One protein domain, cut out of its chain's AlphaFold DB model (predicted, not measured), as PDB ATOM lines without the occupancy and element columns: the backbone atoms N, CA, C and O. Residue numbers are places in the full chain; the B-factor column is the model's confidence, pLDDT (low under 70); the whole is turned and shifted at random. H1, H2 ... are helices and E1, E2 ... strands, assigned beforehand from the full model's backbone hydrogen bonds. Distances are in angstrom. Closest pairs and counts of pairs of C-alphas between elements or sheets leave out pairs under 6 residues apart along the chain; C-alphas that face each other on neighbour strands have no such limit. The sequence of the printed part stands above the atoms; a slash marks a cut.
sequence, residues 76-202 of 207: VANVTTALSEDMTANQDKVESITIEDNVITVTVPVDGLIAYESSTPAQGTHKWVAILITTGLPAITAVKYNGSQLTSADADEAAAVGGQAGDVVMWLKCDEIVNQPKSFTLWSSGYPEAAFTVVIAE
ATOM      1  N   VAL A  76     156.032 313.891 164.354       98.62
ATOM      2  CA  VAL A  76     157.362 313.322 164.150       98.62
ATOM      3  C   VAL A  76     157.279 312.073 163.292       98.62
ATOM      4  O   VAL A  76     156.303 311.327 163.370       98.62
ATOM      5  N   ALA A  77     158.292 311.859 162.464       98.19
ATOM      6  CA  ALA A  77     158.375 310.706 161.583       98.19
ATOM      7  C   ALA A  77     159.819 310.226 161.430       98.19
ATOM      8  O   ALA A  77     160.773 310.992 161.593       98.19
ATOM      9  N   ASN A  78     159.963 308.946 161.091       97.75
ATOM     10  CA  ASN A  78     161.252 308.384 160.712       97.75
ATOM     11  C   ASN A  78     161.613 308.861 159.298       97.75
ATOM     12  O   ASN A  78     160.728 309.045 158.460       97.75
ATOM     13  N   VAL A  79     162.903 309.022 159.016       97.56
ATOM     14  CA  VAL A  79     163.375 309.176 157.636       97.56
ATOM     15  C   VAL A  79     163.354 307.805 156.966       97.56
ATOM     16  O   VAL A  79     164.051 306.893 157.404       97.56
ATOM     17  N   THR A  80     162.572 307.677 155.891       92.00
ATOM     18  CA  THR A  80     162.415 306.426 155.121       92.00
ATOM     19  C   THR A  80     162.937 306.528 153.687       92.00
ATOM     20  O   THR A  80     162.799 305.591 152.901       92.00
ATOM     21  N   THR A  81     163.472 307.684 153.290       93.75
ATOM     22  CA  THR A  81     164.137 307.849 151.991       93.75
ATOM     23  C   THR A  81     165.461 307.088 151.986       93.75
ATOM     24  O   THR A  81     166.072 306.900 153.031       93.75
ATOM     25  N   ALA A  82     165.910 306.639 150.812       91.81
ATOM     26  CA  ALA A  82     167.192 305.956 150.680       91.81
ATOM     27  C   ALA A  82     168.353 306.872 151.113       91.81
ATOM     28  O   ALA A  82     168.474 307.995 150.621       91.81
ATOM     29  N   LEU A  83     169.208 306.371 152.004       94.31
ATOM     30  CA  LEU A  83     170.399 307.056 152.509       94.31
ATOM     31  C   LEU A  83     171.658 306.256 152.137       94.31
ATOM     32  O   LEU A  83     171.609 305.342 151.310       94.31
ATOM     33  N   SER A  84     172.804 306.584 152.741       94.94
ATOM     34  CA  SER A  84     173.966 305.690 152.689       94.94
ATOM     35  C   SER A  84     173.653 304.347 153.363       94.94
ATOM     36  O   SER A  84     172.657 304.215 154.077       94.94
ATOM     37  N   GLU A  85     174.504 303.346 153.139       96.56
ATOM     38  CA  GLU A  85     174.335 302.005 153.708       96.56
ATOM     39  C   GLU A  85     174.240 302.038 155.243       96.56
ATOM     40  O   GLU A  85     173.245 301.576 155.796       96.56
ATOM     41  N   ASP A  86     175.203 302.678 155.918       97.25
ATOM     42  CA  ASP A  86     175.226 302.777 157.386       97.25
ATOM     43  C   ASP A  86     174.037 303.572 157.939       97.25
ATOM     44  O   ASP A  86     173.436 303.193 158.945       97.25
ATOM     45  N   MET A  87     173.668 304.666 157.264       97.00
ATOM     46  CA  MET A  87     172.523 305.488 157.652       97.00
ATOM     47  C   MET A  87     171.229 304.679 157.541       97.00
ATOM     48  O   MET A  87     170.452 304.634 158.487       97.00
ATOM     49  N   THR A  88     171.023 303.991 156.416       97.12
ATOM     50  CA  THR A  88     169.839 303.147 156.186       97.12
ATOM     51  C   THR A  88     169.774 302.018 157.216       97.12
ATOM     52  O   THR A  88     168.744 301.829 157.856       97.12
ATOM     53  N   ALA A  89     170.900 301.349 157.481       97.62
ATOM     54  CA  ALA A  89     170.991 300.286 158.479       97.62
ATOM     55  C   ALA A  89     170.705 300.753 159.920       97.62
ATOM     56  O   ALA A  89     170.333 299.934 160.765       97.62
ATOM     57  N   ASN A  90     170.904 302.038 160.227       98.25
ATOM     58  CA  ASN A  90     170.483 302.635 161.493       98.25
ATOM     59  C   ASN A  90     168.997 303.014 161.480       98.25
ATOM     60  O   ASN A  90     168.298 302.700 162.441       98.25
ATOM     61  N   GLN A  91     168.495 303.627 160.401       98.00
ATOM     62  CA  GLN A  91     167.080 304.007 160.287       98.00
ATOM     63  C   GLN A  91     166.141 302.797 160.353       98.00
ATOM     64  O   GLN A  91     165.081 302.895 160.972       98.00
ATOM     65  N   ASP A  92     166.546 301.657 159.786       97.25
ATOM     66  CA  ASP A  92     165.782 300.401 159.793       97.25
ATOM     67  C   ASP A  92     165.655 299.768 161.189       97.25
ATOM     68  O   ASP A  92     164.819 298.891 161.400       97.25
ATOM     69  N   LYS A  93     166.475 300.200 162.156       97.69
ATOM     70  CA  LYS A  93     166.411 299.735 163.551       97.69
ATOM     71  C   LYS A  93     165.487 300.580 164.423       97.69
ATOM     72  O   LYS A  93     165.266 300.225 165.576       97.69
ATOM     73  N   VAL A  94     164.982 301.705 163.918       98.12
ATOM     74  CA  VAL A  94     164.027 302.533 164.659       98.12
ATOM     75  C   VAL A  94     162.677 301.824 164.679       98.12
ATOM     76  O   VAL A  94     162.035 301.669 163.642       98.12
ATOM     77  N   GLU A  95     162.226 301.426 165.864       97.75
ATOM     78  CA  GLU A  95     160.963 300.700 166.037       97.75
ATOM     79  C   GLU A  95     159.764 301.642 166.100       97.75
ATOM     80  O   GLU A  95     158.701 301.367 165.544       97.75
ATOM     81  N   SER A  96     159.923 302.776 166.785       97.94
ATOM     82  CA  SER A  96     158.875 303.786 166.889       97.94
ATOM     83  C   SER A  96     159.437 305.172 167.168       97.94
ATOM     84  O   SER A  96     160.498 305.338 167.771       97.94
ATOM     85  N   ILE A  97     158.691 306.183 166.724       98.50
ATOM     86  CA  ILE A  97     158.898 307.577 167.099       98.50
ATOM     87  C   ILE A  97     157.539 308.128 167.509       98.50
ATOM     88  O   ILE A  97     156.586 308.083 166.732       98.50
ATOM     89  N   THR A  98     157.445 308.632 168.731       98.44
ATOM     90  CA  THR A  98     156.209 309.196 169.283       98.44
ATOM     91  C   THR A  98     156.466 310.587 169.834       98.44
ATOM     92  O   THR A  98     157.609 310.950 170.108       98.44
ATOM     93  N   ILE A  99     155.406 311.381 169.964       98.44
ATOM     94  CA  ILE A  99     155.449 312.672 170.643       98.44
ATOM     95  C   ILE A  99     154.247 312.792 171.577       98.44
ATOM     96  O   ILE A  99     153.102 312.686 171.140       98.44
ATOM     97  N   GLU A 100     154.513 313.021 172.858       98.06
ATOM     98  CA  GLU A 100     153.501 313.254 173.891       98.06
ATOM     99  C   GLU A 100     154.020 314.328 174.846       98.06
ATOM    100  O   GLU A 100     155.187 314.305 175.224       98.06
ATOM    101  N   ASP A 101     153.188 315.318 175.181       96.44
ATOM    102  CA  ASP A 101     153.553 316.426 176.077       96.44
ATOM    103  C   ASP A 101     154.906 317.094 175.739       96.44
ATOM    104  O   ASP A 101     155.712 317.426 176.609       96.44
ATOM    105  N   ASN A 102     155.153 317.304 174.439       97.75
ATOM    106  CA  ASN A 102     156.397 317.841 173.867       97.75
ATOM    107  C   ASN A 102     157.657 316.986 174.118       97.75
ATOM    108  O   ASN A 102     158.778 317.451 173.897       97.75
ATOM    109  N   VAL A 103     157.495 315.733 174.535       98.62
ATOM    110  CA  VAL A 103     158.566 314.741 174.619       98.62
ATOM    111  C   VAL A 103     158.498 313.845 173.391       98.62
ATOM    112  O   VAL A 103     157.521 313.132 173.183       98.62
ATOM    113  N   ILE A 104     159.536 313.910 172.563       98.88
ATOM    114  CA  ILE A 104     159.748 313.030 171.420       98.88
ATOM    115  C   ILE A 104     160.527 311.811 171.911       98.88
ATOM    116  O   ILE A 104     161.680 311.942 172.322       98.88
ATOM    117  N   THR A 105     159.922 310.633 171.830       98.75
ATOM    118  CA  THR A 105     160.564 309.366 172.194       98.75
ATOM    119  C   THR A 105     160.908 308.603 170.930       98.75
ATOM    120  O   THR A 105     160.013 308.273 170.151       98.75
ATOM    121  N   VAL A 106     162.197 308.324 170.729       98.81
ATOM    122  CA  VAL A 106     162.697 307.458 169.655       98.81
ATOM    123  C   VAL A 106     163.109 306.126 170.268       98.81
ATOM    124  O   VAL A 106     164.055 306.077 171.053       98.81
ATOM    125  N   THR A 107     162.406 305.058 169.908       98.62
ATOM    126  CA  THR A 107     162.698 303.698 170.374       98.62
ATOM    127  C   THR A 107     163.617 303.017 169.371       98.62
ATOM    128  O   THR A 107     163.226 302.802 168.219       98.62
ATOM    129  N   VAL A 108     164.854 302.733 169.775       98.50
ATOM    130  CA  VAL A 108     165.897 302.185 168.897       98.50
ATOM    131  C   VAL A 108     166.977 301.478 169.730       98.50
ATOM    132  O   VAL A 108     167.396 302.035 170.745       98.50
ATOM    133  N   PRO A 109     167.465 300.286 169.329       98.06
ATOM    134  CA  PRO A 109     168.491 299.565 170.075       98.06
ATOM    135  C   PRO A 109     169.859 300.223 169.879       98.06
ATOM    136  O   PRO A 109     170.531 299.985 168.866       98.06
ATOM    137  N   VAL A 110     170.299 301.054 170.831       98.25
ATOM    138  CA  VAL A 110     171.493 301.899 170.652       98.25
ATOM    139  C   VAL A 110     172.732 301.040 170.447       98.25
ATOM    140  O   VAL A 110     173.554 301.331 169.576       98.25
ATOM    141  N   ASP A 111     172.862 299.933 171.172       97.19
ATOM    142  CA  ASP A 111     173.989 299.008 171.026       97.19
ATOM    143  C   ASP A 111     174.106 298.411 169.618       97.19
ATOM    144  O   ASP A 111     175.224 298.208 169.138       97.19
ATOM    145  N   GLY A 112     172.982 298.246 168.917       97.19
ATOM    146  CA  GLY A 112     172.925 297.737 167.549       97.19
ATOM    147  C   GLY A 112     173.241 298.766 166.460       97.19
ATOM    148  O   GLY A 112     173.393 298.375 165.301       97.19
ATOM    149  N   LEU A 113     173.334 300.061 166.772       98.56
ATOM    150  CA  LEU A 113     173.604 301.108 165.780       98.56
ATOM    151  C   LEU A 113     175.077 301.150 165.348       98.56
ATOM    152  O   LEU A 113     175.996 300.939 166.143       98.56
ATOM    153  N   ILE A 114     175.293 301.481 164.077       98.56
ATOM    154  CA  ILE A 114     176.605 301.691 163.465       98.56
ATOM    155  C   ILE A 114     177.031 303.137 163.726       98.56
ATOM    156  O   ILE A 114     176.253 304.070 163.515       98.56
ATOM    157  N   ALA A 115     178.263 303.327 164.199       98.44
ATOM    158  CA  ALA A 115     178.825 304.655 164.407       98.44
ATOM    159  C   ALA A 115     179.492 305.168 163.123       98.44
ATOM    160  O   ALA A 115     180.297 304.453 162.529       98.44
ATOM    161  N   TYR A 116     179.200 306.408 162.729       98.06
ATOM    162  CA  TYR A 116     179.790 307.036 161.542       98.06
ATOM    163  C   TYR A 116     180.056 308.535 161.741       98.06
ATOM    164  O   TYR A 116     179.478 309.180 162.621       98.06
ATOM    165  N   GLU A 117     180.989 309.081 160.955       97.44
ATOM    166  CA  GLU A 117     181.375 310.497 161.002       97.44
ATOM    167  C   GLU A 117     180.250 311.400 160.477       97.44
ATOM    168  O   GLU A 117     179.665 311.140 159.426       97.44
ATOM    169  N   SER A 118     179.966 312.493 161.189       96.38
ATOM    170  CA  SER A 118     179.076 313.538 160.678       96.38
ATOM    171  C   SER A 118     179.694 314.256 159.475       96.38
ATOM    172  O   SER A 118     180.888 314.560 159.452       96.38
ATOM    173  N   SER A 119     178.849 314.641 158.515       92.06
ATOM    174  CA  SER A 119     179.215 315.564 157.431       92.06
ATOM    175  C   SER A 119     179.603 316.959 157.944       92.06
ATOM    176  O   SER A 119     180.226 317.733 157.217       92.06
ATOM    177  N   THR A 120     179.273 317.271 159.201       93.25
ATOM    178  CA  THR A 120     179.774 318.424 159.950       93.25
ATOM    179  C   THR A 120     180.854 317.946 160.929       93.25
ATOM    180  O   THR A 120     180.517 317.502 162.028       93.25
ATOM    181  N   PRO A 121     182.160 318.075 160.612       92.38
ATOM    182  CA  PRO A 121     183.233 317.439 161.390       92.38
ATOM    183  C   PRO A 121     183.258 317.811 162.878       92.38
ATOM    184  O   PRO A 121     183.641 317.000 163.716       92.38
ATOM    185  N   ALA A 122     182.804 319.019 163.231       95.50
ATOM    186  CA  ALA A 122     182.704 319.470 164.620       95.50
ATOM    187  C   ALA A 122     181.736 318.632 165.479       95.50
ATOM    188  O   ALA A 122     181.788 318.707 166.704       95.50
ATOM    189  N   GLN A 123     180.844 317.857 164.856       94.94
ATOM    190  CA  GLN A 123     179.888 317.001 165.551       94.94
ATOM    191  C   GLN A 123     180.432 315.602 165.868       94.94
ATOM    192  O   GLN A 123     179.865 314.961 166.745       94.94
ATOM    193  N   GLY A 124     181.512 315.159 165.213       96.94
ATOM    194  CA  GLY A 124     182.196 313.894 165.506       96.94
ATOM    195  C   GLY A 124     181.524 312.625 164.966       96.94
ATOM    196  O   GLY A 124     180.626 312.673 164.119       96.94
ATOM    197  N   THR A 125     182.004 311.483 165.464       98.12
ATOM    198  CA  THR A 125     181.527 310.129 165.144       98.12
ATOM    199  C   THR A 125     180.572 309.655 166.224       98.12
ATOM    200  O   THR A 125     180.972 309.559 167.382       98.12
ATOM    201  N   HIS A 126     179.341 309.326 165.843       98.56
ATOM    202  CA  HIS A 126     178.288 308.910 166.772       98.56
ATOM    203  C   HIS A 126     177.382 307.860 166.142       98.56
ATOM    204  O   HIS A 126     177.469 307.570 164.946       98.56
ATOM    205  N   LYS A 127     176.504 307.288 166.967       98.50
ATOM    206  CA  LYS A 127     175.439 306.388 166.534       98.50
ATOM    207  C   LYS A 127     174.238 307.232 166.142       98.50
ATOM    208  O   LYS A 127     173.439 307.630 166.985       98.50
ATOM    209  N   TRP A 128     174.176 307.574 164.866       98.50
ATOM    210  CA  TRP A 128     173.239 308.569 164.366       98.50
ATOM    211  C   TRP A 128     171.926 307.953 163.878       98.50
ATOM    212  O   TRP A 128     171.937 306.928 163.195       98.50
ATOM    213  N   VAL A 129     170.821 308.642 164.167       98.50
ATOM    214  CA  VAL A 129     169.485 308.429 163.582       98.50
ATOM    215  C   VAL A 129     168.909 309.783 163.173       98.50
ATOM    216  O   VAL A 129     169.103 310.768 163.886       98.50
ATOM    217  N   ALA A 130     168.200 309.862 162.048       98.31
ATOM    218  CA  ALA A 130     167.455 311.060 161.661       98.31
ATOM    219  C   ALA A 130     165.965 310.937 161.971       98.31
ATOM    220  O   ALA A 130     165.346 309.903 161.722       98.31
ATOM    221  N   ILE A 131     165.376 312.039 162.428       98.56
ATOM    222  CA  ILE A 131     163.925 312.208 162.516       98.56
ATOM    223  C   ILE A 131     163.492 313.455 161.749       98.56
ATOM    224  O   ILE A 131     164.235 314.435 161.670       98.56
ATOM    225  N   LEU A 132     162.278 313.424 161.210       98.69
ATOM    226  CA  LEU A 132     161.593 314.596 160.675       98.69
ATOM    227  C   LEU A 132     160.631 315.128 161.733       98.69
ATOM    228  O   LEU A 132     159.823 314.375 162.272       98.69
ATOM    229  N   ILE A 133     160.722 316.423 162.022       98.69
ATOM    230  CA  ILE A 133     159.840 317.144 162.940       98.69
ATOM    231  C   ILE A 133     158.986 318.095 162.104       98.69
ATOM    232  O   ILE A 133     159.449 319.160 161.691       98.69
ATOM    233  N   THR A 134     157.734 317.723 161.865       98.44
ATOM    234  CA  THR A 134     156.763 318.560 161.158       98.44
ATOM    235  C   THR A 134     156.226 319.609 162.111       98.44
ATOM    236  O   THR A 134     155.598 319.287 163.113       98.44
ATOM    237  N   THR A 135     156.442 320.882 161.794       97.88
ATOM    238  CA  THR A 135     156.061 322.007 162.669       97.88
ATOM    239  C   THR A 135     154.563 322.336 162.637       97.88
ATOM    240  O   THR A 135     154.065 323.081 163.484       97.88
ATOM    241  N   GLY A 136     153.843 321.827 161.633       96.50
ATOM    242  CA  GLY A 136     152.463 322.207 161.320       96.50
ATOM    243  C   GLY A 136     152.344 323.531 160.552       96.50
ATOM    244  O   GLY A 136     151.241 323.914 160.161       96.50
ATOM    245  N   LEU A 137     153.463 324.220 160.304       96.94
ATOM    246  CA  LEU A 137     153.530 325.400 159.448       96.94
ATOM    247  C   LEU A 137     153.879 325.006 158.006       96.94
ATOM    248  O   LEU A 137     154.587 324.026 157.789       96.94
ATOM    249  N   PRO A 138     153.425 325.775 156.999       96.44
ATOM    250  CA  PRO A 138     153.681 325.457 155.593       96.44
ATOM    251  C   PRO A 138     155.164 325.558 155.204       96.44
ATOM    252  O   PRO A 138     155.567 324.979 154.199       96.44
ATOM    253  N   ALA A 139     155.956 326.318 155.963       97.31
ATOM    254  CA  ALA A 139     157.390 326.453 155.766       97.31
ATOM    255  C   ALA A 139     158.095 326.742 157.096       97.31
ATOM    256  O   ALA A 139     157.667 327.621 157.852       97.31
ATOM    257  N   ILE A 140     159.221 326.073 157.345       98.38
ATOM    258  CA  ILE A 140     160.044 326.303 158.539       98.38
ATOM    259  C   ILE A 140     160.775 327.649 158.515       98.38
ATOM    260  O   ILE A 140     161.259 328.094 159.543       98.38
ATOM    261  N   THR A 141     160.801 328.366 157.390       98.25
ATOM    262  CA  THR A 141     161.392 329.716 157.303       98.25
ATOM    263  C   THR A 141     160.664 330.763 158.148       98.25
ATOM    264  O   THR A 141     161.176 331.862 158.335       98.25
ATOM    265  N   ALA A 142     159.481 330.443 158.678       97.06
ATOM    266  CA  ALA A 142     158.785 331.252 159.675       97.06
ATOM    267  C   ALA A 142     159.141 330.868 161.126       97.06
ATOM    268  O   ALA A 142     158.641 331.489 162.064       97.06
ATOM    269  N   VAL A 143     159.974 329.845 161.328       98.50
ATOM    270  CA  VAL A 143     160.263 329.228 162.628       98.50
ATOM    271  C   VAL A 143     161.675 329.569 163.084       98.50
ATOM    272  O   VAL A 143     162.625 329.569 162.304       98.50
ATOM    273  N   LYS A 144     161.820 329.838 164.377       98.56
ATOM    274  CA  LYS A 144     163.108 329.869 165.061       98.56
ATOM    275  C   LYS A 144     163.310 328.571 165.828       98.56
ATOM    276  O   LYS A 144     162.430 328.173 166.587       98.56
ATOM    277  N   TYR A 145     164.482 327.973 165.665       98.25
ATOM    278  CA  TYR A 145     164.962 326.830 166.432       98.25
ATOM    279  C   TYR A 145     166.034 327.310 167.414       98.25
ATOM    280  O   TYR A 145     167.043 327.882 166.996       98.25
ATOM    281  N   ASN A 146     165.819 327.129 168.720       97.88
ATOM    282  CA  ASN A 146     166.712 327.641 169.773       97.88
ATOM    283  C   ASN A 146     167.037 329.141 169.615       97.88
ATOM    284  O   ASN A 146     168.176 329.576 169.784       97.88
ATOM    285  N   GLY A 147     166.037 329.934 169.221       97.25
ATOM    286  CA  GLY A 147     166.174 331.373 168.969       97.25
ATOM    287  C   GLY A 147     166.808 331.753 167.621       97.25
ATOM    288  O   GLY A 147     166.713 332.917 167.224       97.25
ATOM    289  N   SER A 148     167.385 330.801 166.884       97.88
ATOM    290  CA  SER A 148     167.964 331.020 165.552       97.88
ATOM    291  C   SER A 148     166.915 330.848 164.460       97.88
ATOM    292  O   SER A 148     166.181 329.866 164.450       97.88
ATOM    293  N   GLN A 149     166.847 331.798 163.529       98.31
ATOM    294  CA  GLN A 149     165.920 331.750 162.398       98.31
ATOM    295  C   GLN A 149     166.293 330.614 161.440       98.31
ATOM    296  O   GLN A 149     167.399 330.622 160.903       98.31
ATOM    297  N   LEU A 150     165.361 329.689 161.203       98.50
ATOM    298  CA  LEU A 150     165.508 328.679 160.161       98.50
ATOM    299  C   LEU A 150     165.348 329.323 158.782       98.50
ATOM    300  O   LEU A 150     164.633 330.316 158.600       98.50
ATOM    301  N   THR A 151     166.040 328.748 157.814       98.38
ATOM    302  CA  THR A 151     166.234 329.255 156.460       98.38
ATOM    303  C   THR A 151     165.762 328.236 155.426       98.38
ATOM    304  O   THR A 151     165.328 327.134 155.753       98.38
ATOM    305  N   SER A 152     165.832 328.601 154.144       97.75
ATOM    306  CA  SER A 152     165.567 327.645 153.067       97.75
ATOM    307  C   SER A 152     166.582 326.502 153.042       97.75
ATOM    308  O   SER A 152     166.210 325.407 152.653       97.75
ATOM    309  N   ALA A 153     167.822 326.723 153.499       97.88
ATOM    310  CA  ALA A 153     168.838 325.674 153.536       97.88
ATOM    311  C   ALA A 153     168.456 324.544 154.507       97.88
ATOM    312  O   ALA A 153     168.661 323.378 154.191       97.88
ATOM    313  N   ASP A 154     167.836 324.881 155.641       98.31
ATOM    314  CA  ASP A 154     167.319 323.895 156.596       98.31
ATOM    315  C   ASP A 154     166.159 323.084 155.981       98.31
ATOM    316  O   ASP A 154     166.033 321.881 156.206       98.31
ATOM    317  N   ALA A 155     165.328 323.733 155.157       98.00
ATOM    318  CA  ALA A 155     164.227 323.069 154.459       98.00
ATOM    319  C   ALA A 155     164.748 322.161 153.335       98.00
ATOM    320  O   ALA A 155     164.213 321.075 153.123       98.00
ATOM    321  N   ASP A 156     165.807 322.585 152.643       97.69
ATOM    322  CA  ASP A 156     166.492 321.789 151.625       97.69
ATOM    323  C   ASP A 156     167.178 320.562 152.252       97.69
ATOM    324  O   ASP A 156     167.146 319.477 151.669       97.69
ATOM    325  N   GLU A 157     167.748 320.698 153.455       97.06
ATOM    326  CA  GLU A 157     168.311 319.573 154.212       97.06
ATOM    327  C   GLU A 157     167.228 318.546 154.566       97.06
ATOM    328  O   GLU A 157     167.409 317.349 154.334       97.06
ATOM    329  N   ALA A 158     166.071 319.003 155.058       97.69
ATOM    330  CA  ALA A 158     164.940 318.121 155.324       97.69
ATOM    331  C   ALA A 158     164.436 317.446 154.041       97.69
ATOM    332  O   ALA A 158     164.218 316.234 154.020       97.69
ATOM    333  N   ALA A 159     164.320 318.195 152.943       97.56
ATOM    334  CA  ALA A 159     163.915 317.657 151.649       97.56
ATOM    335  C   ALA A 159     164.890 316.597 151.109       97.56
ATOM    336  O   ALA A 159     164.452 315.619 150.499       97.56
ATOM    337  N   ALA A 160     166.195 316.738 151.368       96.00
ATOM    338  CA  ALA A 160     167.212 315.768 150.954       96.00
ATOM    339  C   ALA A 160     167.013 314.378 151.585       96.00
ATOM    340  O   ALA A 160     167.474 313.381 151.030       96.00
ATOM    341  N   VAL A 161     166.294 314.308 152.709       96.06
ATOM    342  CA  VAL A 161     165.938 313.066 153.407       96.06
ATOM    343  C   VAL A 161     164.437 312.748 153.340       96.06
ATOM    344  O   VAL A 161     163.926 311.972 154.144       96.06
ATOM    345  N   GLY A 162     163.712 313.334 152.384       96.06
ATOM    346  CA  GLY A 162     162.292 313.043 152.150       96.06
ATOM    347  C   GLY A 162     161.299 313.882 152.951       96.06
ATOM    348  O   GLY A 162     160.099 313.615 152.886       96.06
ATOM    349  N   GLY A 163     161.773 314.892 153.678       97.50
ATOM    350  CA  GLY A 163     160.934 315.879 154.348       97.50
ATOM    351  C   GLY A 163     160.279 316.877 153.392       97.50
ATOM    352  O   GLY A 163     160.564 316.952 152.194       97.50
ATOM    353  N   GLN A 164     159.375 317.670 153.949       97.00
ATOM    354  CA  GLN A 164     158.646 318.750 153.297       97.00
ATOM    355  C   GLN A 164     159.115 320.114 153.817       97.00
ATOM    356  O   GLN A 164     159.819 320.218 154.814       97.00
ATOM    357  N   ALA A 165     158.669 321.200 153.178       97.44
ATOM    358  CA  ALA A 165     159.068 322.560 153.558       97.44
ATOM    359  C   ALA A 165     158.734 322.932 155.019       97.44
ATOM    360  O   ALA A 165     159.364 323.829 155.576       97.44
ATOM    361  N   GLY A 166     157.731 322.279 155.620       97.88
ATOM    362  CA  GLY A 166     157.315 322.455 157.016       97.88
ATOM    363  C   GLY A 166     158.056 321.572 158.027       97.88
ATOM    364  O   GLY A 166     157.757 321.665 159.224       97.88
ATOM    365  N   ASP A 167     159.003 320.752 157.564       98.50
ATOM    366  CA  ASP A 167     159.733 319.781 158.374       98.50
ATOM    367  C   ASP A 167     161.142 320.262 158.703       98.50
ATOM    368  O   ASP A 167     161.857 320.781 157.852       98.50
ATOM    369  N   VAL A 168     161.562 320.029 159.942       98.31
ATOM    370  CA  VAL A 168     162.959 320.128 160.368       98.31
ATOM    371  C   VAL A 168     163.534 318.716 160.407       98.31
ATOM    372  O   VAL A 168     162.974 317.853 161.084       98.31
ATOM    373  N   VAL A 169     164.654 318.468 159.728       98.25
ATOM    374  CA  VAL A 169     165.427 317.236 159.949       98.25
ATOM    375  C   VAL A 169     166.297 317.394 161.190       98.25
ATOM    376  O   VAL A 169     166.979 318.402 161.368       98.25
ATOM    377  N   MET A 170     166.278 316.396 162.069       98.25
ATOM    378  CA  MET A 170     167.150 316.349 163.237       98.25
ATOM    379  C   MET A 170     167.960 315.057 163.256       98.25
ATOM    380  O   MET A 170     167.417 313.978 163.474       98.25
ATOM    381  N   TRP A 171     169.278 315.196 163.111       97.81
ATOM    382  CA  TRP A 171     170.244 314.131 163.375       97.81
ATOM    383  C   TRP A 171     170.484 313.992 164.886       97.81
ATOM    384  O   TRP A 171     170.872 314.944 165.578       97.81
ATOM    385  N   LEU A 172     170.212 312.799 165.405       98.56
ATOM    386  CA  LEU A 172     170.270 312.426 166.815       98.56
ATOM    387  C   LEU A 172     171.527 311.610 167.085       98.56
ATOM    388  O   LEU A 172     171.749 310.598 166.435       98.56
ATOM    389  N   LYS A 173     172.320 312.027 168.073       98.56
ATOM    390  CA  LYS A 173     173.431 311.234 168.609       98.56
ATOM    391  C   LYS A 173     172.876 310.245 169.628       98.56
ATOM    392  O   LYS A 173     172.803 310.571 170.812       98.56
ATOM    393  N   CYS A 174     172.387 309.092 169.186       98.62
ATOM    394  CA  CYS A 174     171.657 308.173 170.060       98.62
ATOM    395  C   CYS A 174     172.499 307.702 171.256       98.62
ATOM    396  O   CYS A 174     171.976 307.591 172.359       98.62
ATOM    397  N   ASP A 175     173.806 307.523 171.060       98.50
ATOM    398  CA  ASP A 175     174.787 307.171 172.094       98.50
ATOM    399  C   ASP A 175     174.973 308.242 173.183       98.50
ATOM    400  O   ASP A 175     175.279 307.908 174.328       98.50
ATOM    401  N   GLU A 176     174.745 309.520 172.867       98.31
ATOM    402  CA  GLU A 176     174.738 310.598 173.864       98.31
ATOM    403  C   GLU A 176     173.339 310.780 174.474       98.31
ATOM    404  O   GLU A 176     173.187 310.845 175.696       98.31
ATOM    405  N   ILE A 177     172.303 310.833 173.629       98.62
ATOM    406  CA  ILE A 177     170.944 311.224 174.030       98.62
ATOM    407  C   ILE A 177     170.285 310.181 174.936       98.62
ATOM    408  O   ILE A 177     169.507 310.556 175.814       98.62
ATOM    409  N   VAL A 178     170.636 308.897 174.794       98.31
ATOM    410  CA  VAL A 178     170.165 307.829 175.697       98.31
ATOM    411  C   VAL A 178     170.514 308.102 177.165       98.31
ATOM    412  O   VAL A 178     169.765 307.727 178.059       98.31
ATOM    413  N   ASN A 179     171.610 308.826 177.421       97.75
ATOM    414  CA  ASN A 179     172.031 309.214 178.769       97.75
ATOM    415  C   ASN A 179     171.689 310.672 179.106       97.75
ATOM    416  O   ASN A 179     171.546 311.023 180.280       97.75
ATOM    417  N   GLN A 180     171.587 311.534 178.094       98.25
ATOM    418  CA  GLN A 180     171.339 312.961 178.257       98.25
ATOM    419  C   GLN A 180     170.299 313.451 177.237       98.25
ATOM    420  O   GLN A 180     170.668 313.822 176.120       98.25
ATOM    421  N   PRO A 181     169.010 313.519 177.620       98.44
ATOM    422  CA  PRO A 181     167.952 314.012 176.748       98.44
ATOM    423  C   PRO A 181     168.289 315.354 176.090       98.44
ATOM    424  O   PRO A 181     168.838 316.262 176.722       98.44
ATOM    425  N   LYS A 182     167.932 315.493 174.811       98.44
ATOM    426  CA  LYS A 182     168.208 316.698 174.023       98.44
ATOM    427  C   LYS A 182     167.016 317.640 174.075       98.44
ATOM    428  O   LYS A 182     165.957 317.314 173.551       98.44
ATOM    429  N   SER A 183     167.192 318.831 174.633       98.19
ATOM    430  CA  SER A 183     166.155 319.868 174.611       98.19
ATOM    431  C   SER A 183     166.341 320.849 173.456       98.19
ATOM    432  O   SER A 183     167.467 321.166 173.060       98.19
ATOM    433  N   PHE A 184     165.229 321.363 172.939       98.62
ATOM    434  CA  PHE A 184     165.208 322.474 171.990       98.62
ATOM    435  C   PHE A 184     163.936 323.311 172.140       98.62
ATOM    436  O   PHE A 184     162.961 322.867 172.743       98.62
ATOM    437  N   THR A 185     163.936 324.521 171.587       98.62
ATOM    438  CA  THR A 185     162.748 325.372 171.505       98.62
ATOM    439  C   THR A 185     162.362 325.656 170.064       98.62
ATOM    440  O   THR A 185     163.222 325.819 169.194       98.62
ATOM    441  N   LEU A 186     161.054 325.743 169.831       98.56
ATOM    442  CA  LEU A 186     160.468 326.292 168.615       98.56
ATOM    443  C   LEU A 186     159.729 327.584 168.945       98.56
ATOM    444  O   LEU A 186     159.032 327.685 169.957       98.56
ATOM    445  N   TRP A 187     159.850 328.562 168.058       98.19
ATOM    446  CA  TRP A 187     159.089 329.803 168.119       98.19
ATOM    447  C   TRP A 187     158.678 330.247 166.715       98.19
ATOM    448  O   TRP A 187     159.443 330.101 165.765       98.19
ATOM    449  N   SER A 188     157.493 330.830 166.577       98.00
ATOM    450  CA  SER A 188     157.065 331.543 165.373       98.00
ATOM    451  C   SER A 188     156.119 332.668 165.775       98.00
ATOM    452  O   SER A 188     155.471 332.586 166.816       98.00
ATOM    453  N   SER A 189     156.020 333.716 164.961       97.00
ATOM    454  CA  SER A 189     155.038 334.775 165.210       97.00
ATOM    455  C   SER A 189     153.629 334.177 165.204       97.00
ATOM    456  O   SER A 189     153.293 333.359 164.348       97.00
ATOM    457  N   GLY A 190     152.807 334.567 166.173       96.94
ATOM    458  CA  GLY A 190     151.486 333.996 166.411       96.94
ATOM    459  C   GLY A 190     151.479 332.757 167.306       96.94
ATOM    460  O   GLY A 190     150.409 332.410 167.802       96.94
ATOM    461  N   TYR A 191     152.631 332.137 167.573       97.75
ATOM    462  CA  TYR A 191     152.777 330.933 168.392       97.75
ATOM    463  C   TYR A 191     153.580 331.244 169.665       97.75
ATOM    464  O   TYR A 191     154.495 332.071 169.636       97.75
ATOM    465  N   PRO A 192     153.283 330.592 170.804       95.12
ATOM    466  CA  PRO A 192     154.139 330.716 171.975       95.12
ATOM    467  C   PRO A 192     155.485 330.028 171.712       95.12
ATOM    468  O   PRO A 192     155.563 329.076 170.929       95.12
ATOM    469  N   GLU A 193     156.540 330.462 172.403       97.12
ATOM    470  CA  GLU A 193     157.747 329.638 172.490       97.12
ATOM    471  C   GLU A 193     157.389 328.314 173.177       97.12
ATOM    472  O   GLU A 193     156.762 328.307 174.239       97.12
ATOM    473  N   ALA A 194     157.747 327.199 172.546       98.00
ATOM    474  CA  ALA A 194     157.487 325.861 173.053       98.00
ATOM    475  C   ALA A 194     158.802 325.095 173.180       98.00
ATOM    476  O   ALA A 194     159.597 325.053 172.241       98.00
ATOM    477  N   ALA A 195     159.021 324.500 174.351       98.44
ATOM    478  CA  ALA A 195     160.164 323.642 174.621       98.44
ATOM    479  C   ALA A 195     159.795 322.180 174.362       98.44
ATOM    480  O   ALA A 195     158.738 321.718 174.793       98.44
ATOM    481  N   PHE A 196     160.699 321.471 173.698       98.69
ATOM    482  CA  PHE A 196     160.601 320.059 173.372       98.69
ATOM    483  C   PHE A 196     161.821 319.321 173.907       98.69
ATOM    484  O   PHE A 196     162.906 319.896 174.039       98.69
ATOM    485  N   THR A 197     161.648 318.037 174.199       98.75
ATOM    486  CA  THR A 197     162.731 317.149 174.631       98.75
ATOM    487  C   THR A 197     162.735 315.904 173.768       98.75
ATOM    488  O   THR A 197     161.685 315.325 173.537       98.75
ATOM    489  N   VAL A 198     163.905 315.480 173.304       98.81
ATOM    490  CA  VAL A 198     164.102 314.196 172.632       98.81
ATOM    491  C   VAL A 198     164.755 313.229 173.609       98.81
ATOM    492  O   VAL A 198     165.787 313.555 174.203       98.81
ATOM    493  N   VAL A 199     164.164 312.048 173.749       98.75
ATOM    494  CA  VAL A 199     164.694 310.923 174.524       98.75
ATOM    495  C   VAL A 199     164.896 309.718 173.610       98.75
ATOM    496  O   VAL A 199     164.143 309.520 172.652       98.75
ATOM    497  N   ILE A 200     165.914 308.915 173.913       98.62
ATOM    498  CA  ILE A 200     166.104 307.600 173.295       98.62
ATOM    499  C   ILE A 200     165.648 306.543 174.294       98.62
ATOM    500  O   ILE A 200     166.092 306.561 175.443       98.62
ATOM    501  N   ALA A 201     164.768 305.649 173.855       97.94
ATOM    502  CA  ALA A 201     164.339 304.483 174.612       97.94
ATOM    503  C   ALA A 201     164.910 303.212 173.972       97.94
ATOM    504  O   ALA A 201     164.935 303.085 172.747       97.94
ATOM    505  N   GLU A 202     165.355 302.273 174.803       95.50
ATOM    506  CA  GLU A 202     165.678 300.921 174.345       95.50
ATOM    507  C   GLU A 202     164.374 300.144 174.082       95.50
ATOM    508  O   GLU A 202     163.419 300.304 174.852       95.50
TER     509      GLU A 202
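This is residues 76 to 202 of the 207 residues of an uncharacterized protein of Desulfotomaculum sp. 46_80 (UniProt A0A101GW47). Two strongly twisted sheets lie face to face as a sandwich, with the five strands E2, E3, E9, E8 and E6 in one layer and E1, E4, E5 and E7 in the other. Helices H1 and H2 cover the face of the smaller sheet that is turned away from the larger one, while the short H3 lies on its opposite face and packs on both sheets. The printed part has 127 residues with nine named strands and three named helices, in the order E1 H1 E2 E3 E4 E5 E6 H2 E7 H3 E8 E9, and its class is mixed, helices and strands. The larger sheet is mixed, in the order E2, E3, E9, E8, E6; the smaller is branched at E5, with antiparallel pairs. The whole is compact, with a radius of gyration of the C-alphas of 14.1 A, and only just elongated, spanning 42 by 28 by 26 A.

E1, residues 76 to 78, begins at C-alpha 76 at (157.362, 313.322, 164.150). H1 is residues 85 to 91, 10.0 A long. E2 takes residues 96 to 100 and E3 residues 103 to 107, 12.9 A and 12.5 A long. E4 is residues 115 to 117. E5, residues 125 to 134, is the longest strand by residues; it measures 26.5 A and bends by 51 degrees at residue 128, where the C-alpha is at (173.239, 308.569, 164.366). E6 is residues 143 to 145, and H2, residues 152 to 160, is 12.2 A long. E7, residues 167 to 173, measures 19.1 A, and H3 is residues 174 to 177. E8, residues 182 to 188, measures 20.5 A. E9, residues 194 to 201, measures 22.5 A and ends at C-alpha 201 at (164.339, 304.483, 174.612).

In the larger sheet, E2 and E3 form a hairpin, with N 103 and O 100 at 2.8 A. E3 and E9 are parallel at 20 degrees, with N 104 and O 197 at 2.8 A. E9 and E8 form a hairpin, with N 196 and O 184 at 2.8 A. E8 and E6 are antiparallel, with N 144 and O 187 at 2.8 A. In the branched sheet, E1 and E4 lie on one side of E5 and E7 on the other side. E5 pairs with E4 over residues 125 to 127 as a hairpin, with N 116 and O 126 at 3.0 A. It is antiparallel to E1, with N 132 and O 77 at 2.9 A, and to E7, with N 133 and O 168 at 2.8 A. The two sheets make a sandwich, two sheets face to face: the facing parts are 9.0 A centre to centre and their best planes are 20 degrees apart. H1 is on the branched sheet over E5 at a height of 7.4 A, with the C-alphas of Gln 91 and Val 129 closest at 6.0 A. H2 is on the same face, only just over E7 with 3 of its C-alphas; the closest C-alphas are those of Ala 158 and Val 169, 4.7 A apart. H3 is on the opposite face, at a height of 6.5 A. H3 is also on the larger sheet, with the C-alphas of Ile 177 and Ile 200 closest at 6.1 A. Every O i to N i+4 pair is within hydrogen-bond range in H1 and H2; H3 is too short for such a pair.

The two C-alphas farthest apart are those of Gly 112 and Gly 190, 42.1 A. The printed part has no cut, and none of its links is long. The mean pLDDT of the printed part is 97.6, and no printed residue is under 70.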